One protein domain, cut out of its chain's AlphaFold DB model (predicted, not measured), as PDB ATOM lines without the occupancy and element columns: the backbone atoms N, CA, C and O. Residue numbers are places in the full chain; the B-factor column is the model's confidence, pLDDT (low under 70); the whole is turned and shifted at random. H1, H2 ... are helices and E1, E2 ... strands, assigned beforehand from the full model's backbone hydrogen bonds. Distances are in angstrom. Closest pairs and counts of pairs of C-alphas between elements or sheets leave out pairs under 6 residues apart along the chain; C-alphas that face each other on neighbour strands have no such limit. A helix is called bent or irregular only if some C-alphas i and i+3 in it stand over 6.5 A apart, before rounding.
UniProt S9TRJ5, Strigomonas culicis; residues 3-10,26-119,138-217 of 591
ATOM      1  N   ALA A   3     204.518 198.783 135.325       41.75
ATOM      2  CA  ALA A   3     204.829 199.330 133.995       41.75
ATOM      3  C   ALA A   3     206.287 199.820 133.844       41.75
ATOM      4  O   ALA A   3     206.826 199.799 132.743       41.75
ATOM      5  N   ALA A   4     206.941 200.212 134.945       50.12
ATOM      6  CA  ALA A   4     208.333 200.669 134.936       50.12
ATOM      7  C   ALA A   4     209.346 199.505 134.918       50.12
ATOM      8  O   ALA A   4     210.461 199.675 134.441       50.12
ATOM      9  N   ALA A   5     208.955 198.311 135.386       53.44
ATOM     10  CA  ALA A   5     209.834 197.141 135.492       53.44
ATOM     11  C   ALA A   5     210.070 196.399 134.156       53.44
ATOM     12  O   ALA A   5     210.977 195.580 134.061       53.44
ATOM     13  N   ALA A   6     209.270 196.683 133.122       60.94
ATOM     14  CA  ALA A   6     209.335 196.009 131.819       60.94
ATOM     15  C   ALA A   6     209.894 196.895 130.688       60.94
ATOM     16  O   ALA A   6     209.842 196.514 129.515       60.94
ATOM     17  N   ALA A   7     210.419 198.082 131.005       75.00
ATOM     18  CA  ALA A   7     211.129 198.893 130.022       75.00
ATOM     19  C   ALA A   7     212.483 198.233 129.692       75.00
ATOM     20  O   ALA A   7     213.184 197.817 130.618       75.00
ATOM     21  N   PRO A   8     212.856 198.100 128.403       78.25
ATOM     22  CA  PRO A   8     214.170 197.588 128.041       78.25
ATOM     23  C   PRO A   8     215.264 198.485 128.652       78.25
ATOM     24  O   PRO A   8     215.105 199.709 128.662       78.25
ATOM     25  N   PRO A   9     216.364 197.911 129.169       84.12
ATOM     26  CA  PRO A   9     217.470 198.679 129.732       84.12
ATOM     27  C   PRO A   9     218.022 199.712 128.745       84.12
ATOM     28  O   PRO A   9     218.090 199.449 127.545       84.12
ATOM     29  N   ALA A  10     218.507 200.857 129.237       81.19
ATOM     30  CA  ALA A  10     219.049 201.927 128.387       81.19
ATOM     31  C   ALA A  10     220.189 201.455 127.455       81.19
ATOM     32  O   ALA A  10     220.346 201.969 126.348       81.19
ATOM     33  N   SER A  26     213.772 194.275 122.373       84.38
ATOM     34  CA  SER A  26     212.878 194.873 123.371       84.38
ATOM     35  C   SER A  26     211.589 194.071 123.548       84.38
ATOM     36  O   SER A  26     211.095 193.947 124.668       84.38
ATOM     37  N   LEU A  27     211.041 193.511 122.464       81.69
ATOM     38  CA  LEU A  27     209.892 192.609 122.529       81.69
ATOM     39  C   LEU A  27     210.245 191.331 123.297       81.69
ATOM     40  O   LEU A  27     209.514 190.962 124.213       81.69
ATOM     41  N   PHE A  28     211.377 190.699 122.979       85.19
ATOM     42  CA  PHE A  28     211.850 189.507 123.687       85.19
ATOM     43  C   PHE A  28     212.079 189.781 125.179       85.19
ATOM     44  O   PHE A  28     211.600 189.027 126.022       85.19
ATOM     45  N   TYR A  29     212.730 190.902 125.513       87.06
ATOM     46  CA  TYR A  29     212.930 191.333 126.897       87.06
ATOM     47  C   TYR A  29     211.601 191.508 127.632       87.06
ATOM     48  O   TYR A  29     211.446 190.988 128.731       87.06
ATOM     49  N   LYS A  30     210.619 192.188 127.024       83.19
ATOM     50  CA  LYS A  30     209.288 192.358 127.624       83.19
ATOM     51  C   LYS A  30     208.609 191.017 127.868       83.19
ATOM     52  O   LYS A  30     208.106 190.794 128.963       83.19
ATOM     53  N   VAL A  31     208.616 190.120 126.881       82.62
ATOM     54  CA  VAL A  31     208.035 188.775 127.016       82.62
ATOM     55  C   VAL A  31     208.712 188.003 128.151       82.62
ATOM     56  O   VAL A  31     208.017 187.436 128.988       82.62
ATOM     57  N   ALA A  32     210.044 188.039 128.236       85.31
ATOM     58  CA  ALA A  32     210.792 187.389 129.307       85.31
ATOM     59  C   ALA A  32     210.501 188.016 130.682       85.31
ATOM     60  O   ALA A  32     210.183 187.300 131.627       85.31
ATOM     61  N   ALA A  33     210.541 189.346 130.795       85.69
ATOM     62  CA  ALA A  33     210.291 190.069 132.041       85.69
ATOM     63  C   ALA A  33     208.863 189.836 132.558       85.69
ATOM     64  O   ALA A  33     208.676 189.521 133.734       85.69
ATOM     65  N   TYR A  34     207.856 189.923 131.682       85.31
ATOM     66  CA  TYR A  34     206.475 189.597 132.041       85.31
ATOM     67  C   TYR A  34     206.300 188.111 132.349       85.31
ATOM     68  O   TYR A  34     205.573 187.789 133.282       85.31
ATOM     69  N   GLY A  35     206.985 187.216 131.634       84.94
ATOM     70  CA  GLY A  35     206.983 185.781 131.920       84.94
ATOM     71  C   GLY A  35     207.544 185.459 133.307       84.94
ATOM     72  O   GLY A  35     206.934 184.690 134.050       84.94
ATOM     73  N   VAL A  36     208.650 186.097 133.701       87.44
ATOM     74  CA  VAL A  36     209.246 185.958 135.040       87.44
ATOM     75  C   VAL A  36     208.332 186.551 136.109       87.44
ATOM     76  O   VAL A  36     208.061 185.886 137.105       87.44
ATOM     77  N   LEU A  37     207.814 187.767 135.902       87.94
ATOM     78  CA  LEU A  37     206.896 188.406 136.849       87.94
ATOM     79  C   LEU A  37     205.626 187.571 137.043       87.94
ATOM     80  O   LEU A  37     205.208 187.342 138.174       87.94
ATOM     81  N   PHE A  38     205.035 187.094 135.949       88.06
ATOM     82  CA  PHE A  38     203.881 186.206 135.973       88.06
ATOM     83  C   PHE A  38     204.199 184.915 136.729       88.06
ATOM     84  O   PHE A  38     203.475 184.562 137.654       88.06
ATOM     85  N   SER A  39     205.316 184.257 136.402       88.12
ATOM     86  CA  SER A  39     205.745 183.029 137.084       88.12
ATOM     87  C   SER A  39     205.916 183.252 138.581       88.12
ATOM     88  O   SER A  39     205.387 182.483 139.377       88.12
ATOM     89  N   TRP A  40     206.586 184.338 138.973       89.06
ATOM     90  CA  TRP A  40     206.754 184.710 140.374       89.06
ATOM     91  C   TRP A  40     205.412 184.923 141.073       89.06
ATOM     92  O   TRP A  40     205.216 184.411 142.171       89.06
ATOM     93  N   LEU A  41     204.478 185.648 140.451       89.44
ATOM     94  CA  LEU A  41     203.152 185.885 141.019       89.44
ATOM     95  C   LEU A  41     202.362 184.583 141.185       89.44
ATOM     96  O   LEU A  41     201.782 184.373 142.245       89.44
ATOM     97  N   VAL A  42     202.377 183.694 140.187       87.88
ATOM     98  CA  VAL A  42     201.674 182.405 140.270       87.88
ATOM     99  C   VAL A  42     202.307 181.511 141.335       87.88
ATOM    100  O   VAL A  42     201.581 181.012 142.192       87.88
ATOM    101  N   VAL A  43     203.638 181.358 141.357       88.50
ATOM    102  CA  VAL A  43     204.345 180.599 142.410       88.50
ATOM    103  C   VAL A  43     204.018 181.176 143.784       88.50
ATOM    104  O   VAL A  43     203.650 180.447 144.698       88.50
ATOM    105  N   ARG A  44     204.092 182.503 143.935       87.88
ATOM    106  CA  ARG A  44     203.802 183.193 145.194       87.88
ATOM    107  C   ARG A  44     202.374 182.917 145.671       87.88
ATOM    108  O   ARG A  44     202.193 182.707 146.867       87.88
ATOM    109  N   SER A  45     201.393 182.947 144.775       86.12
ATOM    110  CA  SER A  45     199.979 182.749 145.116       86.12
ATOM    111  C   SER A  45     199.608 181.288 145.368       86.12
ATOM    112  O   SER A  45     198.656 181.045 146.095       86.12
ATOM    113  N   THR A  46     200.351 180.336 144.798       86.44
ATOM    114  CA  THR A  46     200.087 178.884 144.911       86.44
ATOM    115  C   THR A  46     200.945 178.184 145.969       86.44
ATOM    116  O   THR A  46     200.656 177.054 146.363       86.44
ATOM    117  N   ALA A  47     201.997 178.854 146.438       85.38
ATOM    118  CA  ALA A  47     202.844 178.412 147.531       85.38
ATOM    119  C   ALA A  47     202.039 178.210 148.826       85.38
ATOM    120  O   ALA A  47     201.312 179.106 149.261       85.38
ATOM    121  N   MET A  48     202.249 177.062 149.468       83.44
ATOM    122  CA  MET A  48     201.697 176.702 150.770       83.44
ATOM    123  C   MET A  48     202.136 177.710 151.838       83.44
ATOM    124  O   MET A  48     203.325 178.020 151.966       83.44
ATOM    125  N   ARG A  49     201.175 178.240 152.605       81.44
ATOM    126  CA  ARG A  49     201.425 179.278 153.620       81.44
ATOM    127  C   ARG A  49     200.611 179.044 154.872       81.44
ATOM    128  O   ARG A  49     199.493 178.559 154.805       81.44
ATOM    129  N   VAL A  50     201.149 179.490 155.999       75.44
ATOM    130  CA  VAL A  50     200.410 179.582 157.258       75.44
ATOM    131  C   VAL A  50     199.977 181.034 157.442       75.44
ATOM    132  O   VAL A  50     200.797 181.946 157.303       75.44
ATOM    133  N   ASN A  51     198.687 181.270 157.681       78.56
ATOM    134  CA  ASN A  51     198.181 182.619 157.929       78.56
ATOM    135  C   ASN A  51     198.507 183.090 159.360       78.56
ATOM    136  O   ASN A  51     199.001 182.330 160.189       78.56
ATOM    137  N   ALA A  52     198.209 184.354 159.672       75.62
ATOM    138  CA  ALA A  52     198.447 184.917 161.007       75.62
ATOM    139  C   ALA A  52     197.670 184.198 162.134       75.62
ATOM    140  O   ALA A  52     198.019 184.342 163.301       75.62
ATOM    141  N   HIS A  53     196.643 183.418 161.787       70.62
ATOM    142  CA  HIS A  53     195.834 182.619 162.708       70.62
ATOM    143  C   HIS A  53     196.316 181.163 162.830       70.62
ATOM    144  O   HIS A  53     195.639 180.359 163.460       70.62
ATOM    145  N   GLY A  54     197.459 180.805 162.230       65.94
ATOM    146  CA  GLY A  54     198.010 179.448 162.294       65.94
ATOM    147  C   GLY A  54     197.370 178.446 161.328       65.94
ATOM    148  O   GLY A  54     197.722 177.272 161.356       65.94
ATOM    149  N   GLN A  55     196.463 178.881 160.449       68.88
ATOM    150  CA  GLN A  55     195.795 178.000 159.492       68.88
ATOM    151  C   GLN A  55     196.642 177.814 158.236       68.88
ATOM    152  O   GLN A  55     197.170 178.780 157.674       68.88
ATOM    153  N   LEU A  56     196.716 176.570 157.769       73.38
ATOM    154  CA  LEU A  56     197.347 176.221 156.507       73.38
ATOM    155  C   LEU A  56     196.445 176.626 155.332       73.38
ATOM    156  O   LEU A  56     195.317 176.156 155.215       73.38
ATOM    157  N   ILE A  57     196.954 177.489 154.458       76.75
ATOM    158  CA  ILE A  57     196.326 177.852 153.189       76.75
ATOM    159  C   ILE A  57     197.002 177.036 152.091       76.75
ATOM    160  O   ILE A  57     198.202 177.192 151.830       76.75
ATOM    161  N   LEU A  58     196.202 176.195 151.441       77.06
ATOM    162  CA  LEU A  58     196.556 175.469 150.232       77.06
ATOM    163  C   LEU A  58     195.758 176.047 149.062       77.06
ATOM    164  O   LEU A  58     194.624 176.490 149.225       77.06
ATOM    165  N   THR A  59     196.383 176.098 147.889       83.62
ATOM    166  CA  THR A  59     195.662 176.386 146.649       83.62
ATOM    167  C   THR A  59     195.366 175.068 145.965       83.62
ATOM    168  O   THR A  59     196.304 174.363 145.601       83.62
ATOM    169  N   ASP A  60     194.085 174.780 145.756       80.31
ATOM    170  CA  ASP A  60     193.642 173.507 145.183       80.31
ATOM    171  C   ASP A  60     193.469 173.585 143.661       80.31
ATOM    172  O   ASP A  60     193.735 172.625 142.944       80.31
ATOM    173  N   VAL A  61     193.057 174.749 143.139       85.50
ATOM    174  CA  VAL A  61     192.739 174.940 141.716       85.50
ATOM    175  C   VAL A  61     193.256 176.284 141.200       85.50
ATOM    176  O   VAL A  61     193.039 177.329 141.811       85.50
ATOM    177  N   ILE A  62     193.885 176.265 140.025       88.19
ATOM    178  CA  ILE A  62     194.185 177.446 139.207       88.19
ATOM    179  C   ILE A  62     193.178 177.490 138.055       88.19
ATOM    180  O   ILE A  62     193.194 176.616 137.190       88.19
ATOM    181  N   LEU A  63     192.322 178.514 138.027       88.81
ATOM    182  CA  LEU A  63     191.397 178.763 136.921       88.81
ATOM    183  C   LEU A  63     192.061 179.664 135.870       88.81
ATOM    184  O   LEU A  63     192.579 180.732 136.203       88.81
ATOM    185  N   VAL A  64     192.039 179.246 134.605       89.00
ATOM    186  CA  VAL A  64     192.658 179.967 133.485       89.00
ATOM    187  C   VAL A  64     191.653 180.139 132.356       89.00
ATOM    188  O   VAL A  64     191.168 179.154 131.818       89.00
ATOM    189  N   GLN A  65     191.396 181.381 131.945       88.44
ATOM    190  CA  GLN A  65     190.518 181.691 130.814       88.44
ATOM    191  C   GLN A  65     191.303 181.778 129.496       88.44
ATOM    192  O   GLN A  65     192.353 182.426 129.420       88.44
ATOM    193  N   THR A  66     190.789 181.143 128.442       81.19
ATOM    194  CA  THR A  66     191.385 181.111 127.097       81.19
ATOM    195  C   THR A  66     190.434 181.681 126.039       81.19
ATOM    196  O   THR A  66     189.237 181.376 126.082       81.19
ATOM    197  N   PRO A  67     190.940 182.459 125.052       72.88
ATOM    198  CA  PRO A  67     192.234 183.178 124.973       72.88
ATOM    199  C   PRO A  67     192.231 184.465 125.844       72.88
ATOM    200  O   PRO A  67     191.146 184.927 126.185       72.88
ATOM    201  N   PRO A  68     193.382 185.076 126.248       59.28
ATOM    202  CA  PRO A  68     194.731 185.061 125.648       59.28
ATOM    203  C   PRO A  68     195.797 184.211 126.378       59.28
ATOM    204  O   PRO A  68     196.982 184.301 126.053       59.28
ATOM    205  N   ALA A  69     195.424 183.392 127.363       65.62
ATOM    206  CA  ALA A  69     196.371 182.777 128.303       65.62
ATOM    207  C   ALA A  69     197.232 181.608 127.768       65.62
ATOM    208  O   ALA A  69     197.963 180.992 128.533       65.62
ATOM    209  N   ILE A  70     197.194 181.294 126.473       74.56
ATOM    210  CA  ILE A  70     197.810 180.081 125.896       74.56
ATOM    211  C   ILE A  70     199.305 179.907 126.213       74.56
ATOM    212  O   ILE A  70     199.670 178.877 126.781       74.56
ATOM    213  N   PRO A  71     200.191 180.881 125.925       73.69
ATOM    214  CA  PRO A  71     201.605 180.733 126.276       73.69
ATOM    215  C   PRO A  71     201.825 180.632 127.795       73.69
ATOM    216  O   PRO A  71     202.743 179.949 128.246       73.69
ATOM    217  N   PHE A  72     200.964 181.264 128.595       81.62
ATOM    218  CA  PHE A  72     201.036 181.219 130.054       81.62
ATOM    219  C   PHE A  72     200.562 179.885 130.626       81.62
ATOM    220  O   PHE A  72     201.077 179.449 131.646       81.62
ATOM    221  N   LEU A  73     199.623 179.206 129.972       86.75
ATOM    222  CA  LEU A  73     199.108 177.920 130.423       86.75
ATOM    223  C   LEU A  73     200.145 176.804 130.262       86.75
ATOM    224  O   LEU A  73     200.327 175.995 131.171       86.75
ATOM    225  N   ILE A  74     200.894 176.816 129.156       85.56
ATOM    226  CA  ILE A  74     202.061 175.941 128.963       85.56
ATOM    227  C   ILE A  74     203.108 176.217 130.050       85.56
ATOM    228  O   ILE A  74     203.623 175.283 130.668       85.56
ATOM    229  N   LEU A  75     203.380 177.494 130.334       87.75
ATOM    230  CA  LEU A  75     204.297 177.898 131.399       87.75
ATOM    231  C   LEU A  75     203.823 177.414 132.781       87.75
ATOM    232  O   LEU A  75     204.620 176.872 133.547       87.75
ATOM    233  N   ILE A  76     202.525 177.543 133.078       89.19
ATOM    234  CA  ILE A  76     201.919 177.039 134.315       89.19
ATOM    235  C   ILE A  76     202.148 175.535 134.431       89.19
ATOM    236  O   ILE A  76     202.763 175.080 135.394       89.19
ATOM    237  N   LYS A  77     201.694 174.770 133.435       87.88
ATOM    238  CA  LYS A  77     201.659 173.306 133.494       87.88
ATOM    239  C   LYS A  77     203.043 172.676 133.579       87.88
ATOM    240  O   LYS A  77     203.251 171.778 134.388       87.88
ATOM    241  N   TYR A  78     203.969 173.129 132.737       86.88
ATOM    242  CA  TYR A  78     205.232 172.420 132.526       86.88
ATOM    243  C   TYR A  78     206.420 173.019 133.286       86.88
ATOM    244  O   TYR A  78     207.440 172.350 133.411       86.88
ATOM    245  N   PHE A  79     206.295 174.238 133.826       88.19
ATOM    246  CA  PHE A  79     207.376 174.883 134.582       88.19
ATOM    247  C   PHE A  79     206.948 175.277 135.994       88.19
ATOM    248  O   PHE A  79     207.610 174.902 136.959       88.19
ATOM    249  N   ILE A  80     205.837 176.002 136.141       90.25
ATOM    250  CA  ILE A  80     205.439 176.553 137.443       90.25
ATOM    251  C   ILE A  80     204.929 175.456 138.383       90.25
ATOM    252  O   ILE A  80     205.388 175.392 139.520       90.25
ATOM    253  N   LEU A  81     204.027 174.576 137.938       89.12
ATOM    254  CA  LEU A  81     203.470 173.522 138.798       89.12
ATOM    255  C   LEU A  81     204.532 172.565 139.362       89.12
ATOM    256  O   LEU A  81     204.489 172.316 140.568       89.12
ATOM    257  N   PRO A  82     205.517 172.070 138.580       89.88
ATOM    258  CA  PRO A  82     206.627 171.296 139.134       89.88
ATOM    259  C   PRO A  82     207.390 172.037 140.238       89.88
ATOM    260  O   PRO A  82     207.646 171.467 141.298       89.88
ATOM    261  N   LEU A  83     207.706 173.320 140.022       88.94
ATOM    262  CA  LEU A  83     208.417 174.149 141.002       88.94
ATOM    263  C   LEU A  83     207.595 174.363 142.277       88.94
ATOM    264  O   LEU A  83     208.125 174.233 143.379       88.94
ATOM    265  N   VAL A  84     206.302 174.651 142.128       88.88
ATOM    266  CA  VAL A  84     205.361 174.808 143.244       88.88
ATOM    267  C   VAL A  84     205.240 173.509 144.027       88.88
ATOM    268  O   VAL A  84     205.310 173.542 145.249       88.88
ATOM    269  N   GLY A  85     205.141 172.364 143.350       86.81
ATOM    270  CA  GLY A  85     205.078 171.064 144.014       86.81
ATOM    271  C   GLY A  85     206.327 170.749 144.834       86.81
ATOM    272  O   GLY A  85     206.203 170.305 145.974       86.81
ATOM    273  N   ILE A  86     207.521 171.031 144.299       88.06
ATOM    274  CA  ILE A  86     208.786 170.875 145.038       88.06
ATOM    275  C   ILE A  86     208.814 171.812 146.249       88.06
ATOM    276  O   ILE A  86     209.106 171.374 147.362       88.06
ATOM    277  N   TYR A  87     208.481 173.089 146.052       87.88
ATOM    278  CA  TYR A  87     208.440 174.075 147.129       87.88
ATOM    279  C   TYR A  87     207.457 173.665 148.236       87.88
ATOM    280  O   TYR A  87     207.823 173.653 149.410       87.88
ATOM    281  N   ASN A  88     206.238 173.271 147.869       87.94
ATOM    282  CA  ASN A  88     205.194 172.858 148.803       87.94
ATOM    283  C   ASN A  88     205.587 171.587 149.564       87.94
ATOM    284  O   ASN A  88     205.371 171.518 150.772       87.94
ATOM    285  N   ALA A  89     206.223 170.617 148.900       85.44
ATOM    286  CA  ALA A  89     206.749 169.427 149.563       85.44
ATOM    287  C   ALA A  89     207.834 169.788 150.592       85.44
ATOM    288  O   ALA A  89     207.786 169.312 151.725       85.44
ATOM    289  N   ILE A  90     208.776 170.670 150.239       87.19
ATOM    290  CA  ILE A  90     209.814 171.145 151.169       87.19
ATOM    291  C   ILE A  90     209.181 171.882 152.353       87.19
ATOM    292  O   ILE A  90     209.505 171.582 153.500       87.19
ATOM    293  N   MET A  91     208.257 172.812 152.104       84.12
ATOM    294  CA  MET A  91     207.567 173.551 153.166       84.12
ATOM    295  C   MET A  91     206.835 172.613 154.126       84.12
ATOM    296  O   MET A  91     206.934 172.760 155.345       84.12
ATOM    297  N   TYR A  92     206.148 171.613 153.583       81.94
ATOM    298  CA  TYR A  92     205.401 170.655 154.378       81.94
ATOM    299  C   TYR A  92     206.311 169.757 155.225       81.94
ATOM    300  O   TYR A  92     206.194 169.741 156.453       81.94
ATOM    301  N   TYR A  93     207.253 169.050 154.594       83.75
ATOM    302  CA  TYR A  93     208.082 168.060 155.285       83.75
ATOM    303  C   TYR A  93     209.181 168.676 156.153       83.75
ATOM    304  O   TYR A  93     209.490 168.124 157.207       83.75
ATOM    305  N   CYS A  94     209.766 169.805 155.745       85.75
ATOM    306  CA  CYS A  94     210.907 170.392 156.451       85.75
ATOM    307  C   CYS A  94     210.514 171.447 157.489       85.75
ATOM    308  O   CYS A  94     211.310 171.714 158.386       85.75
ATOM    309  N   PHE A  95     209.328 172.055 157.389       81.81
ATOM    310  CA  PHE A  95     208.935 173.146 158.289       81.81
ATOM    311  C   PHE A  95     207.639 172.853 159.037       81.81
ATOM    312  O   PHE A  95     207.633 172.921 160.262       81.81
ATOM    313  N   ILE A  96     206.560 172.487 158.340       77.94
ATOM    314  CA  ILE A  96     205.248 172.295 158.980       77.94
ATOM    315  C   ILE A  96     205.248 171.063 159.885       77.94
ATOM    316  O   ILE A  96     204.868 171.174 161.050       77.94
ATOM    317  N   ILE A  97     205.711 169.908 159.394       77.56
ATOM    318  CA  ILE A  97     205.775 168.689 160.212       77.56
ATOM    319  C   ILE A  97     206.685 168.897 161.441       77.56
ATOM    320  O   ILE A  97     206.209 168.681 162.556       77.56
ATOM    321  N   PRO A  98     207.939 169.380 161.312       82.50
ATOM    322  CA  PRO A  98     208.781 169.649 162.478       82.50
ATOM    323  C   PRO A  98     208.183 170.660 163.461       82.50
ATOM    324  O   PRO A  98     208.198 170.411 164.665       82.50
ATOM    325  N   ALA A  99     207.600 171.760 162.972       73.69
ATOM    326  CA  ALA A  99     206.959 172.759 163.829       73.69
ATOM    327  C   ALA A  99     205.730 172.200 164.559       73.69
ATOM    328  O   ALA A  99     205.480 172.563 165.709       73.69
ATOM    329  N   SER A 100     204.986 171.285 163.931       71.56
ATOM    330  CA  SER A 100     203.833 170.640 164.562       71.56
ATOM    331  C   SER A 100     204.239 169.804 165.782       71.56
ATOM    332  O   SER A 100     203.562 169.856 166.802       71.56
ATOM    333  N   PHE A 101     205.406 169.149 165.775       74.25
ATOM    334  CA  PHE A 101     205.909 168.450 166.967       74.25
ATOM    335  C   PHE A 101     206.216 169.385 168.148       74.25
ATOM    336  O   PHE A 101     206.239 168.933 169.289       74.25
ATOM    337  N   MET A 102     206.427 170.682 167.896       74.00
ATOM    338  CA  MET A 102     206.687 171.683 168.936       74.00
ATOM    339  C   MET A 102     205.403 172.305 169.510       74.00
ATOM    340  O   MET A 102     205.468 172.990 170.530       74.00
ATOM    341  N   ASN A 103     204.239 172.068 168.892       68.44
ATOM    342  CA  ASN A 103     202.942 172.552 169.360       68.44
ATOM    343  C   ASN A 103     201.870 171.445 169.236       68.44
ATOM    344  O   ASN A 103     201.336 171.234 168.145       68.44
ATOM    345  N   PRO A 104     201.494 170.775 170.344       66.38
ATOM    346  CA  PRO A 104     200.540 169.663 170.333       66.38
ATOM    347  C   PRO A 104     199.166 170.005 169.737       66.38
ATOM    348  O   PRO A 104     198.532 169.137 169.142       66.38
ATOM    349  N   ALA A 105     198.714 171.260 169.858       64.25
ATOM    350  CA  ALA A 105     197.452 171.715 169.273       64.25
ATOM    351  C   ALA A 105     197.555 171.867 167.745       64.25
ATOM    352  O   ALA A 105     196.676 171.418 167.019       64.25
ATOM    353  N   ALA A 106     198.674 172.401 167.244       61.94
ATOM    354  CA  ALA A 106     198.925 172.481 165.803       61.94
ATOM    355  C   ALA A 106     199.135 171.089 165.178       61.94
ATOM    356  O   ALA A 106     198.726 170.849 164.045       61.94
ATOM    357  N   LEU A 107     199.742 170.153 165.919       60.31
ATOM    358  CA  LEU A 107     199.830 168.751 165.510       60.31
ATOM    359  C   LEU A 107     198.445 168.116 165.394       60.31
ATOM    360  O   LEU A 107     198.207 167.398 164.428       60.31
ATOM    361  N   HIS A 108     197.539 168.394 166.336       63.31
ATOM    362  CA  HIS A 108     196.160 167.918 166.265       63.31
ATOM    363  C   HIS A 108     195.457 168.439 165.006       63.31
ATOM    364  O   HIS A 108     194.922 167.628 164.259       63.31
ATOM    365  N   ASP A 109     195.544 169.737 164.704       63.94
ATOM    366  CA  ASP A 109     194.910 170.329 163.516       63.94
ATOM    367  C   ASP A 109     195.497 169.785 162.202       63.94
ATOM    368  O   ASP A 109     194.758 169.436 161.278       63.94
ATOM    369  N   VAL A 110     196.826 169.640 162.117       60.03
ATOM    370  CA  VAL A 110     197.498 169.054 160.942       60.03
ATOM    371  C   VAL A 110     197.123 167.582 160.782       60.03
ATOM    372  O   VAL A 110     196.851 167.135 159.665       60.03
ATOM    373  N   VAL A 111     197.083 166.813 161.873       58.94
ATOM    374  CA  VAL A 111     196.679 165.400 161.859       58.94
ATOM    375  C   VAL A 111     195.196 165.261 161.534       58.94
ATOM    376  O   VAL A 111     194.846 164.354 160.786       58.94
ATOM    377  N   GLU A 112     194.335 166.155 162.017       59.56
ATOM    378  CA  GLU A 112     192.903 166.169 161.726       59.56
ATOM    379  C   GLU A 112     192.657 166.478 160.248       59.56
ATOM    380  O   GLU A 112     192.007 165.676 159.573       59.56
ATOM    381  N   GLN A 113     193.274 167.533 159.704       58.25
ATOM    382  CA  GLN A 113     193.229 167.854 158.273       58.25
ATOM    383  C   GLN A 113     193.796 166.711 157.422       58.25
ATOM    384  O   GLN A 113     193.155 166.273 156.468       58.25
ATOM    385  N   CYS A 114     194.937 166.128 157.803       49.94
ATOM    386  CA  CYS A 114     195.501 164.966 157.111       49.94
ATOM    387  C   CYS A 114     194.632 163.710 157.255       49.94
ATOM    388  O   CYS A 114     194.619 162.870 156.358       49.94
ATOM    389  N   SER A 115     193.913 163.542 158.366       44.38
ATOM    390  CA  SER A 115     192.967 162.442 158.568       44.38
ATOM    391  C   SER A 115     191.721 162.625 157.711       44.38
ATOM    392  O   SER A 115     191.174 161.636 157.231       44.38
ATOM    393  N   LEU A 116     191.308 163.873 157.477       47.09
ATOM    394  CA  LEU A 116     190.225 164.239 156.576       47.09
ATOM    395  C   LEU A 116     190.640 163.958 155.132       47.09
ATOM    396  O   LEU A 116     189.930 163.239 154.441       47.09
ATOM    397  N   VAL A 117     191.849 164.373 154.741       49.41
ATOM    398  CA  VAL A 117     192.463 164.033 153.446       49.41
ATOM    399  C   VAL A 117     192.596 162.513 153.286       49.41
ATOM    400  O   VAL A 117     192.184 161.962 152.274       49.41
ATOM    401  N   LYS A 118     193.068 161.778 154.304       47.94
ATOM    402  CA  LYS A 118     193.118 160.301 154.283       47.94
ATOM    403  C   LYS A 118     191.735 159.653 154.238       47.94
ATOM    404  O   LYS A 118     191.605 158.587 153.650       47.94
ATOM    405  N   LYS A 119     190.714 160.236 154.873       44.94
ATOM    406  CA  LYS A 119     189.323 159.760 154.807       44.94
ATOM    407  C   LYS A 119     188.713 160.033 153.437       44.94
ATOM    408  O   LYS A 119     187.978 159.177 152.966       44.94
ATOM    409  N   VAL A 138     198.825 166.265 146.600       63.69
ATOM    410  CA  VAL A 138     198.363 167.259 147.600       63.69
ATOM    411  C   VAL A 138     199.192 168.557 147.544       63.69
ATOM    412  O   VAL A 138     198.760 169.614 147.982       63.69
ATOM    413  N   PHE A 139     200.400 168.496 146.982       71.62
ATOM    414  CA  PHE A 139     201.317 169.625 146.874       71.62
ATOM    415  C   PHE A 139     201.195 170.419 145.566       71.62
ATOM    416  O   PHE A 139     201.880 171.434 145.428       71.62
ATOM    417  N   MET A 140     200.370 169.987 144.607       79.81
ATOM    418  CA  MET A 140     200.202 170.643 143.308       79.81
ATOM    419  C   MET A 140     198.729 170.978 143.043       79.81
ATOM    420  O   MET A 140     197.910 170.060 143.020       79.81
ATOM    421  N   PRO A 141     198.387 172.249 142.762       84.69
ATOM    422  CA  PRO A 141     197.025 172.596 142.386       84.69
ATOM    423  C   PRO A 141     196.635 171.964 141.047       84.69
ATOM    424  O   PRO A 141     197.440 171.885 140.109       84.69
ATOM    425  N   ALA A 142     195.363 171.595 140.927       85.75
ATOM    426  CA  ALA A 142     194.744 171.287 139.651       85.75
ATOM    427  C   ALA A 142     194.638 172.553 138.783       85.75
ATOM    428  O   ALA A 142     194.700 173.688 139.252       85.75
ATOM    429  N   VAL A 143     194.458 172.357 137.480       88.38
ATOM    430  CA  VAL A 143     194.318 173.451 136.508       88.38
ATOM    431  C   VAL A 143     192.986 173.285 135.812       88.38
ATOM    432  O   VAL A 143     192.789 172.289 135.114       88.38
ATOM    433  N   ALA A 144     192.099 174.253 136.010       90.88
ATOM    434  CA  ALA A 144     190.830 174.358 135.318       90.88
ATOM    435  C   ALA A 144     190.974 175.359 134.166       90.88
ATOM    436  O   ALA A 144     191.401 176.494 134.383       90.88
ATOM    437  N   VAL A 145     190.654 174.941 132.946       91.81
ATOM    438  CA  VAL A 145     190.808 175.768 131.742       91.81
ATOM    439  C   VAL A 145     189.437 176.106 131.197       91.81
ATOM    440  O   VAL A 145     188.674 175.206 130.873       91.81
ATOM    441  N   ASP A 146     189.141 177.391 131.105       92.56
ATOM    442  CA  ASP A 146     187.884 177.921 130.606       92.56
ATOM    443  C   ASP A 146     188.014 178.309 129.125       92.56
ATOM    444  O   ASP A 146     188.798 179.191 128.749       92.56
ATOM    445  N   TRP A 147     187.294 177.578 128.281       92.06
ATOM    446  CA  TRP A 147     187.323 177.615 126.826       92.06
ATOM    447  C   TRP A 147     186.113 178.392 126.299       92.06
ATOM    448  O   TRP A 147     185.016 177.844 126.154       92.06
ATOM    449  N   HIS A 148     186.344 179.660 125.958       87.31
ATOM    450  CA  HIS A 148     185.326 180.544 125.375       87.31
ATOM    451  C   HIS A 148     185.453 180.659 123.860       87.31
ATOM    452  O   HIS A 148     184.465 180.716 123.140       87.31
ATOM    453  N   ASN A 149     186.683 180.660 123.342       89.81
ATOM    454  CA  ASN A 149     186.945 180.801 121.913       89.81
ATOM    455  C   ASN A 149     188.284 180.148 121.539       89.81
ATOM    456  O   ASN A 149     189.045 179.744 122.415       89.81
ATOM    457  N   TYR A 150     188.600 180.085 120.245       91.50
ATOM    458  CA  TYR A 150     189.933 179.710 119.781       91.50
ATOM    459  C   TYR A 150     190.765 180.953 119.478       91.50
ATOM    460  O   TYR A 150     190.440 181.754 118.600       91.50
ATOM    461  N   GLY A 151     191.894 181.115 120.161       90.69
ATOM    462  CA  GLY A 151     192.805 182.220 119.877       90.69
ATOM    463  C   GLY A 151     193.371 182.145 118.454       90.69
ATOM    464  O   GLY A 151     193.530 183.186 117.814       90.69
ATOM    465  N   TYR A 152     193.583 180.944 117.892       91.00
ATOM    466  CA  TYR A 152     194.057 180.821 116.507       91.00
ATOM    467  C   TYR A 152     193.046 181.343 115.471       91.00
ATOM    468  O   TYR A 152     193.470 181.839 114.422       91.00
ATOM    469  N   THR A 153     191.731 181.257 115.724       91.00
ATOM    470  CA  THR A 153     190.723 181.806 114.797       91.00
ATOM    471  C   THR A 153     190.727 183.325 114.849       91.00
ATOM    472  O   THR A 153     190.756 183.948 113.793       91.00
ATOM    473  N   ILE A 154     190.840 183.906 116.048       89.06
ATOM    474  CA  ILE A 154     190.979 185.356 116.256       89.06
ATOM    475  C   ILE A 154     192.268 185.888 115.610       89.06
ATOM    476  O   ILE A 154     192.275 186.948 114.989       89.06
ATOM    477  N   MET A 155     193.390 185.168 115.721       89.56
ATOM    478  CA  MET A 155     194.644 185.578 115.076       89.56
ATOM    479  C   MET A 155     194.553 185.528 113.550       89.56
ATOM    480  O   MET A 155     195.068 186.420 112.873       89.56
ATOM    481  N   ARG A 156     193.913 184.487 113.001       90.62
ATOM    482  CA  ARG A 156     193.674 184.368 111.558       90.62
ATOM    483  C   ARG A 156     192.834 185.534 111.043       90.62
ATOM    484  O   ARG A 156     193.162 186.090 110.000       90.62
ATOM    485  N   ASP A 157     191.792 185.873 111.788       86.38
ATOM    486  CA  ASP A 157     190.864 186.959 111.490       86.38
ATOM    487  C   ASP A 157     191.563 188.327 111.488       86.38
ATOM    488  O   ASP A 157     191.546 189.055 110.498       86.38
ATOM    489  N   ASN A 158     192.396 188.574 112.505       87.00
ATOM    490  CA  ASN A 158     193.306 189.724 112.591       87.00
ATOM    491  C   ASN A 158     194.487 189.683 111.593       87.00
ATOM    492  O   ASN A 158     195.495 190.370 111.791       87.00
ATOM    493  N   LYS A 159     194.397 188.859 110.541       89.25
ATOM    494  CA  LYS A 159     195.348 188.749 109.421       89.25
ATOM    495  C   LYS A 159     196.797 188.506 109.864       89.25
ATOM    496  O   LYS A 159     197.739 188.950 109.205       89.25
ATOM    497  N   GLN A 160     196.992 187.791 110.975       90.81
ATOM    498  CA  GLN A 160     198.326 187.441 111.465       90.81
ATOM    499  C   GLN A 160     199.030 186.438 110.528       90.81
ATOM    500  O   GLN A 160     198.367 185.688 109.801       90.81
ATOM    501  N   PRO A 161     200.378 186.373 110.535       92.69
ATOM    502  CA  PRO A 161     201.127 185.481 109.652       92.69
ATOM    503  C   PRO A 161     200.713 184.010 109.792       92.69
ATOM    504  O   PRO A 161     200.660 183.474 110.900       92.69
ATOM    505  N   ARG A 162     200.498 183.320 108.662       92.62
ATOM    506  CA  ARG A 162     200.004 181.925 108.619       92.62
ATOM    507  C   ARG A 162     200.820 180.957 109.480       92.62
ATOM    508  O   ARG A 162     200.242 180.113 110.153       92.62
ATOM    509  N   VAL A 163     202.147 181.094 109.474       92.69
ATOM    510  CA  VAL A 163     203.056 180.245 110.265       92.69
ATOM    511  C   VAL A 163     202.838 180.454 111.764       92.69
ATOM    512  O   VAL A 163     202.768 179.488 112.517       92.69
ATOM    513  N   LEU A 164     202.668 181.707 112.194       90.00
ATOM    514  CA  LEU A 164     202.414 182.038 113.592       90.00
ATOM    515  C   LEU A 164     201.046 181.515 114.045       90.00
ATOM    516  O   LEU A 164     200.943 180.933 115.120       90.00
ATOM    517  N   VAL A 165     200.017 181.661 113.204       91.94
ATOM    518  CA  VAL A 165     198.676 181.110 113.458       91.94
ATOM    519  C   VAL A 165     198.721 179.583 113.571       91.94
ATOM    520  O   VAL A 165     198.097 179.020 114.466       91.94
ATOM    521  N   ALA A 166     199.472 178.901 112.700       92.75
ATOM    522  CA  ALA A 166     199.619 177.447 112.738       92.75
ATOM    523  C   ALA A 166     200.337 176.967 114.010       92.75
ATOM    524  O   ALA A 166     199.876 176.021 114.647       92.75
ATOM    525  N   LEU A 167     201.419 177.646 114.409       91.00
ATOM    526  CA  LEU A 167     202.120 177.366 115.663       91.00
ATOM    527  C   LEU A 167     201.201 177.590 116.869       91.00
ATOM    528  O   LEU A 167     201.109 176.729 117.739       91.00
ATOM    529  N   TYR A 168     200.488 178.717 116.904       91.12
ATOM    530  CA  TYR A 168     199.552 179.023 117.982       91.12
ATOM    531  C   TYR A 168     198.435 177.979 118.067       91.12
ATOM    532  O   TYR A 168     198.158 177.482 119.151       91.12
ATOM    533  N   LYS A 169     197.860 177.574 116.926       92.12
ATOM    534  CA  LYS A 169     196.865 176.495 116.851       92.12
ATOM    535  C   LYS A 169     197.407 175.179 117.409       92.12
ATOM    536  O   LYS A 169     196.710 174.509 118.161       92.12
ATOM    537  N   PHE A 170     198.632 174.802 117.044       91.44
ATOM    538  CA  PHE A 170     199.265 173.588 117.559       91.44
ATOM    539  C   PHE A 170     199.399 173.634 119.089       91.44
ATOM    540  O   PHE A 170     198.990 172.697 119.773       91.44
ATOM    541  N   LEU A 171     199.903 174.745 119.631       89.44
ATOM    542  CA  LEU A 171     200.036 174.941 121.077       89.44
ATOM    543  C   LEU A 171     198.675 174.967 121.787       89.44
ATOM    544  O   LEU A 171     198.528 174.371 122.851       89.44
ATOM    545  N   GLU A 172     197.677 175.616 121.187       90.81
ATOM    546  CA  GLU A 172     196.312 175.699 121.707       90.81
ATOM    547  C   GLU A 172     195.644 174.326 121.799       90.81
ATOM    548  O   GLU A 172     195.050 174.011 122.821       90.81
ATOM    549  N   ILE A 173     195.782 173.485 120.773       88.75
ATOM    550  CA  ILE A 173     195.127 172.171 120.732       88.75
ATOM    551  C   ILE A 173     195.829 171.168 121.652       88.75
ATOM    552  O   ILE A 173     195.169 170.494 122.435       88.75
ATOM    553  N   TYR A 174     197.160 171.076 121.593       86.94
ATOM    554  CA  TYR A 174     197.892 169.994 122.263       86.94
ATOM    555  C   TYR A 174     198.510 170.398 123.613       86.94
ATOM    556  O   TYR A 174     198.917 169.537 124.393       86.94
ATOM    557  N   GLY A 175     198.603 171.697 123.915       83.56
ATOM    558  CA  GLY A 175     199.254 172.207 125.127       83.56
ATOM    559  C   GLY A 175     198.298 172.568 126.267       83.56
ATOM    560  O   GLY A 175     198.685 172.481 127.438       83.56
ATOM    561  N   ASN A 176     197.054 172.930 125.949       86.31
ATOM    562  CA  ASN A 176     196.194 173.692 126.859       86.31
ATOM    563  C   ASN A 176     195.097 172.903 127.569       86.31
ATOM    564  O   ASN A 176     194.403 173.486 128.390       86.31
ATOM    565  N   ALA A 177     194.926 171.607 127.321       88.56
ATOM    566  CA  ALA A 177     193.949 170.837 128.091       88.56
ATOM    567  C   ALA A 177     194.259 170.910 129.597       88.56
ATOM    568  O   ALA A 177     195.389 170.632 130.021       88.56
ATOM    569  N   GLY A 178     193.273 171.322 130.391       87.81
ATOM    570  CA  GLY A 178     193.343 171.334 131.849       87.81
ATOM    571  C   GLY A 178     193.144 169.946 132.452       87.81
ATOM    572  O   GLY A 178     192.844 168.982 131.747       87.81
ATOM    573  N   HIS A 179     193.278 169.868 133.777       86.38
ATOM    574  CA  HIS A 179     192.757 168.746 134.564       86.38
ATOM    575  C   HIS A 179     191.225 168.740 134.534       86.38
ATOM    576  O   HIS A 179     190.623 167.678 134.470       86.38
ATOM    577  N   LEU A 180     190.636 169.939 134.527       89.00
ATOM    578  CA  LEU A 180     189.229 170.210 134.273       89.00
ATOM    579  C   LEU A 180     189.141 171.219 133.124       89.00
ATOM    580  O   LEU A 180     189.914 172.177 133.078       89.00
ATOM    581  N   ASN A 181     188.211 171.027 132.198       92.38
ATOM    582  CA  ASN A 181     187.976 171.941 131.087       92.38
ATOM    583  C   ASN A 181     186.539 172.450 131.177       92.38
ATOM    584  O   ASN A 181     185.603 171.671 131.292       92.38
ATOM    585  N   ILE A 182     186.355 173.760 131.157       93.81
ATOM    586  CA  ILE A 182     185.053 174.416 131.165       93.81
ATOM    587  C   ILE A 182     184.826 174.938 129.753       93.81
ATOM    588  O   ILE A 182     185.748 175.479 129.154       93.81
ATOM    589  N   THR A 183     183.642 174.742 129.188       94.00
ATOM    590  CA  THR A 183     183.307 175.231 127.845       94.00
ATOM    591  C   THR A 183     182.049 176.074 127.883       94.00
ATOM    592  O   THR A 183     181.060 175.670 128.495       94.00
ATOM    593  N   VAL A 184     182.053 177.186 127.150       91.44
ATOM    594  CA  VAL A 184     180.901 178.100 127.038       91.44
ATOM    595  C   VAL A 184     179.670 177.458 126.379       91.44
ATOM    596  O   VAL A 184     178.534 177.886 126.591       91.44
ATOM    597  N   SER A 185     179.878 176.404 125.584       92.06
ATOM    598  CA  SER A 185     178.824 175.718 124.841       92.06
ATOM    599  C   SER A 185     179.093 174.228 124.651       92.06
ATOM    600  O   SER A 185     180.227 173.744 124.737       92.06
ATOM    601  N   GLU A 186     178.031 173.498 124.337       91.56
ATOM    602  CA  GLU A 186     178.090 172.087 123.978       91.56
ATOM    603  C   GLU A 186     178.758 171.898 122.602       91.56
ATOM    604  O   GLU A 186     179.510 170.941 122.397       91.56
ATOM    605  N   ALA A 187     178.571 172.838 121.670       91.44
ATOM    606  CA  ALA A 187     179.315 172.882 120.415       91.44
ATOM    607  C   ALA A 187     180.835 172.967 120.647       91.44
ATOM    608  O   ALA A 187     181.592 172.233 120.006       91.44
ATOM    609  N   MET A 188     181.289 173.809 121.585       92.19
ATOM    610  CA  MET A 188     182.707 173.919 121.942       92.19
ATOM    611  C   MET A 188     183.228 172.616 122.554       92.19
ATOM    612  O   MET A 188     184.283 172.132 122.137       92.19
ATOM    613  N   ARG A 189     182.462 171.981 123.454       92.44
ATOM    614  CA  ARG A 189     182.795 170.653 124.000       92.44
ATOM    615  C   ARG A 189     183.002 169.614 122.896       92.44
ATOM    616  O   ARG A 189     184.038 168.952 122.853       92.44
ATOM    617  N   ARG A 190     182.055 169.509 121.956       91.88
ATOM    618  CA  ARG A 190     182.157 168.584 120.810       91.88
ATOM    619  C   ARG A 190     183.369 168.887 119.933       91.88
ATOM    620  O   ARG A 190     184.042 167.957 119.496       91.88
ATOM    621  N   SER A 191     183.656 170.167 119.699       92.50
ATOM    622  CA  SER A 191     184.834 170.594 118.943       92.50
ATOM    623  C   SER A 191     186.132 170.153 119.622       92.50
ATOM    624  O   SER A 191     186.996 169.592 118.953       92.50
ATOM    625  N   LEU A 192     186.260 170.320 120.946       92.00
ATOM    626  CA  LEU A 192     187.458 169.910 121.691       92.00
ATOM    627  C   LEU A 192     187.748 168.408 121.581       92.00
ATOM    628  O   LEU A 192     188.913 168.039 121.410       92.00
ATOM    629  N   TYR A 193     186.721 167.550 121.603       92.25
ATOM    630  CA  TYR A 193     186.916 166.122 121.327       92.25
ATOM    631  C   TYR A 193     187.275 165.858 119.866       92.25
ATOM    632  O   TYR A 193     188.199 165.100 119.586       92.25
ATOM    633  N   ALA A 194     186.561 166.486 118.927       90.81
ATOM    634  CA  ALA A 194     186.744 166.245 117.497       90.81
ATOM    635  C   ALA A 194     188.153 166.619 117.012       90.81
ATOM    636  O   ALA A 194     188.708 165.941 116.148       90.81
ATOM    637  N   ILE A 195     188.747 167.677 117.575       89.56
ATOM    638  CA  ILE A 195     190.115 168.100 117.246       89.56
ATOM    639  C   ILE A 195     191.192 167.384 118.074       89.56
ATOM    640  O   ILE A 195     192.376 167.649 117.872       89.56
ATOM    641  N   GLY A 196     190.800 166.509 119.005       86.38
ATOM    642  CA  GLY A 196     191.720 165.770 119.869       86.38
ATOM    643  C   GLY A 196     192.415 166.619 120.936       86.38
ATOM    644  O   GLY A 196     193.465 166.215 121.429       86.38
ATOM    645  N   ALA A 197     191.860 167.786 121.291       86.06
ATOM    646  CA  ALA A 197     192.410 168.623 122.362       86.06
ATOM    647  C   ALA A 197     192.195 167.981 123.741       86.06
ATOM    648  O   ALA A 197     193.067 168.029 124.604       86.06
ATOM    649  N   VAL A 198     191.038 167.348 123.932       85.62
ATOM    650  CA  VAL A 198     190.687 166.584 125.134       85.62
ATOM    651  C   VAL A 198     190.210 165.207 124.687       85.62
ATOM    652  O   VAL A 198     189.562 165.077 123.647       85.62
ATOM    653  N   THR A 199     190.543 164.166 125.447       82.44
ATOM    654  CA  THR A 199     190.074 162.809 125.142       82.44
ATOM    655  C   THR A 199     188.673 162.604 125.721       82.44
ATOM    656  O   THR A 199     188.429 163.013 126.856       82.44
ATOM    657  N   PRO A 200     187.728 162.021 124.961       80.12
ATOM    658  CA  PRO A 200     186.410 161.710 125.497       80.12
ATOM    659  C   PRO A 200     186.519 160.619 126.572       80.12
ATOM    660  O   PRO A 200     187.423 159.777 126.496       80.12
ATOM    661  N   PRO A 201     185.598 160.589 127.550       77.75
ATOM    662  CA  PRO A 201     185.600 159.546 128.565       77.75
ATOM    663  C   PRO A 201     185.415 158.168 127.899       77.75
ATOM    664  O   PRO A 201     184.577 158.023 127.002       77.75
ATOM    665  N   PRO A 202     186.165 157.134 128.320       72.69
ATOM    666  CA  PRO A 202     186.113 155.812 127.695       72.69
ATOM    667  C   PRO A 202     184.775 155.093 127.935       72.69
ATOM    668  O   PRO A 202     184.433 154.169 127.196       72.69
ATOM    669  N   ARG A 203     183.998 155.511 128.946       73.25
ATOM    670  CA  ARG A 203     182.637 155.031 129.225       73.25
ATOM    671  C   ARG A 203     181.716 156.188 129.596       73.25
ATOM    672  O   ARG A 203     182.122 157.105 130.296       73.25
ATOM    673  N   ALA A 204     180.440 156.086 129.223       67.81
ATOM    674  CA  ALA A 204     179.424 157.097 129.540       67.81
ATOM    675  C   ALA A 204     179.155 157.277 131.051       67.81
ATOM    676  O   ALA A 204     178.574 158.279 131.451       67.81
ATOM    677  N   SER A 205     179.553 156.311 131.885       64.56
ATOM    678  CA  SER A 205     179.427 156.366 133.346       64.56
ATOM    679  C   SER A 205     180.573 157.106 134.041       64.56
ATOM    680  O   SER A 205     180.504 157.312 135.249       64.56
ATOM    681  N   GLU A 206     181.650 157.434 133.323       68.19
ATOM    682  CA  GLU A 206     182.818 158.105 133.896       68.19
ATOM    683  C   GLU A 206     182.658 159.628 133.876       68.19
ATOM    684  O   GLU A 206     181.945 160.204 133.053       68.19
ATOM    685  N   ALA A 207     183.312 160.281 134.835       67.38
ATOM    686  CA  ALA A 207     183.279 161.723 134.986       67.38
ATOM    687  C   ALA A 207     183.943 162.396 133.774       67.38
ATOM    688  O   ALA A 207     185.122 162.195 133.515       67.38
ATOM    689  N   ASP A 208     183.174 163.200 133.040       79.31
ATOM    690  CA  ASP A 208     183.691 163.966 131.902       79.31
ATOM    691  C   ASP A 208     184.727 165.015 132.356       79.31
ATOM    692  O   ASP A 208     184.451 165.770 133.293       79.31
ATOM    693  N   ASP A 209     185.882 165.074 131.686       81.31
ATOM    694  CA  ASP A 209     186.928 166.091 131.882       81.31
ATOM    695  C   ASP A 209     186.482 167.476 131.365       81.31
ATOM    696  O   ASP A 209     187.158 168.479 131.624       81.31
ATOM    697  N   ILE A 210     185.364 167.540 130.625       90.69
ATOM    698  CA  ILE A 210     184.746 168.777 130.144       90.69
ATOM    699  C   ILE A 210     183.400 169.038 130.832       90.69
ATOM    700  O   ILE A 210     182.534 168.169 130.915       90.69
ATOM    701  N   VAL A 211     183.196 170.276 131.274       91.94
ATOM    702  CA  VAL A 211     181.943 170.782 131.840       91.94
ATOM    703  C   VAL A 211     181.446 171.934 130.983       91.94
ATOM    704  O   VAL A 211     182.140 172.934 130.819       91.94
ATOM    705  N   VAL A 212     180.219 171.832 130.475       92.00
ATOM    706  CA  VAL A 212     179.575 172.964 129.800       92.00
ATOM    707  C   VAL A 212     179.019 173.915 130.854       92.00
ATOM    708  O   VAL A 212     178.111 173.552 131.603       92.00
ATOM    709  N   LEU A 213     179.554 175.132 130.900       91.81
ATOM    710  CA  LEU A 213     179.054 176.212 131.740       91.81
ATOM    711  C   LEU A 213     178.586 177.353 130.838       91.81
ATOM    712  O   LEU A 213     179.365 178.209 130.438       91.81
ATOM    713  N   TYR A 214     177.290 177.351 130.533       90.19
ATOM    714  CA  TYR A 214     176.675 178.401 129.727       90.19
ATOM    715  C   TYR A 214     176.778 179.781 130.371       90.19
ATOM    716  O   TYR A 214     176.377 179.956 131.530       90.19
ATOM    717  N   ASP A 215     177.176 180.765 129.567       88.69
ATOM    718  CA  ASP A 215     177.093 182.170 129.942       88.69
ATOM    719  C   ASP A 215     175.649 182.601 130.200       88.69
ATOM    720  O   ASP A 215     174.683 182.149 129.571       88.69
ATOM    721  N   LYS A 216     175.500 183.492 131.180       90.06
ATOM    722  CA  LYS A 216     174.215 184.049 131.596       90.06
ATOM    723  C   LYS A 216     174.325 185.557 131.677       90.06
ATOM    724  O   LYS A 216     175.315 186.083 132.181       90.06
ATOM    725  N   ALA A 217     173.269 186.232 131.238       92.12
ATOM    726  CA  ALA A 217     173.147 187.664 131.428       92.12
ATOM    727  C   ALA A 217     173.209 187.991 132.933       92.12
ATOM    728  O   ALA A 217     172.555 187.311 133.735       92.12
TER     729      ALA A 217
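AT A GLANCE: This is residues 3 to 10, 26 to 119 and 138 to 217 of the 591 residues of a protein of Strigomonas culicis (UniProt S9TRJ5). A small sheet of four parallel strands has two helices over one face, H2a and H6, and the long bent helix H2 runs on past the sheet as its arm H2b, where H3 folds back from its far end. At the opposite end of the long axis is the helical hairpin of H4 and H5, while H1 meets H2 on both sides of its bend. The printed part has 182 residues, with six named helices and four named strands in the order H1 E1 H2 H3 E2 H4 H5 E3 H6 E4; the sheet runs E1 E2 E3 E4 and the class is mixed, helices and strands. The whole is loose, with a radius of gyration of the C-alphas of 20.3 A, and flat, spanning 63 by 60 by 32 A.

HOW THE PARTS SIT: The sheet holds E1, residues 61 to 66, E2, residues 142 to 147, E3, residues 180 to 183, and E4, residues 210 to 212; E1 and E4 are its edge strands. E1 and E2 are parallel at 22 degrees, with N 64 and O 144 at 2.8 A. E2 and E3 are parallel at 14 degrees, with N 182 and O 145 at 2.7 A. E3 and E4 are parallel at 33 degrees, with N 211 and O 181 at 2.8 A. These atom pairs are within hydrogen-bond range. H2, residues 70 to 102, was assigned by its hydrogen bonds as one helix but is bent, C-alphas 78 and 81 being 6.6 A apart; its arms H2a, residues 70 to 78, and H2b, residues 81 to 102, stand at a steep tilt of 46 degrees. H2b is itself irregular, with C-alphas 94 and 97 at 6.6 A. H2a is on the sheet at a height of 9.7 A, over E1 and E2, and runs along the strands at 20 degrees to E1 on the local plane. H6, residues 186 to 194, is on the same face at a height of 9.0 A, over E3, along the strands at 25 degrees to E3 on the local plane. The arrangement is two layers, helices on one face of a sheet. H5, residues 162 to 175, touches H2a with its residues 171 to 175 alone, closest at the C-alphas of Gly 175 and Ile 74, 6.0 A. H4, residues 151 to 157, and H5 form a helical hairpin, opposite ways at a shallow tilt of 21 degrees, with the C-alphas of Tyr 152 and Lys 169 closest at 5.2 A. E2, H4 H5, E3 and E3, H6, E4 are strand-helix-strand units, parallel neighbour strands with helices between, each with a right-handed crossover. H1, residues 26 to 46, only just touches H2a, with 3 pairs of C-alphas within 8 A, the closest being Ser 39 and Ile 76 at 7.6 A. H1 and H2b touch only at their ends, the C-alphas of Val 43 and Val 84 being closest at 5.9 A. H3, residues 104 to 119, and H2b touch only at the corner, where the C-alphas of Ser 100 and Leu 107 are closest at 4.5 A. H1 and H3 are apart. In H1, H2a, H3, H4, H5 and H6 every O i to N i+4 pair is within hydrogen-bond range; in H2b 15 of 18 are.

IN THESE COORDINATES: H1 begins at C-alpha 26, (212.878, 194.873, 123.371), and measures 29.7 A from first to last C-alpha. H2b measures 30.4 A and ends at C-alpha 102, (206.687, 171.683, 168.936); H2a measures 12.6 A. H3 measures 21.6 A and H5 19.2 A, while H6 measures 12.3 A and H4 9.8 A. E1 measures 15.9 A, E2 16.1 A, E3 10.1 A and E4 6.7 A, ending at C-alpha 212, (179.575, 172.964, 129.800).

THE WHOLE: The two C-alphas farthest apart are those of Pro 104 and Lys 159, 64.0 A. Residues 11 to 25 and 120 to 137 are not printed; the C-alphas across these cuts are 10.6 A apart for 10 and 26 and 13.8 A for 119 and 138. The links H1 to E1 and H6 to E4 are long, and residues 202 to 207 stand free. The mean pLDDT of the printed part is 81.6; 30 residues are under 70, among them residues 103 to 119.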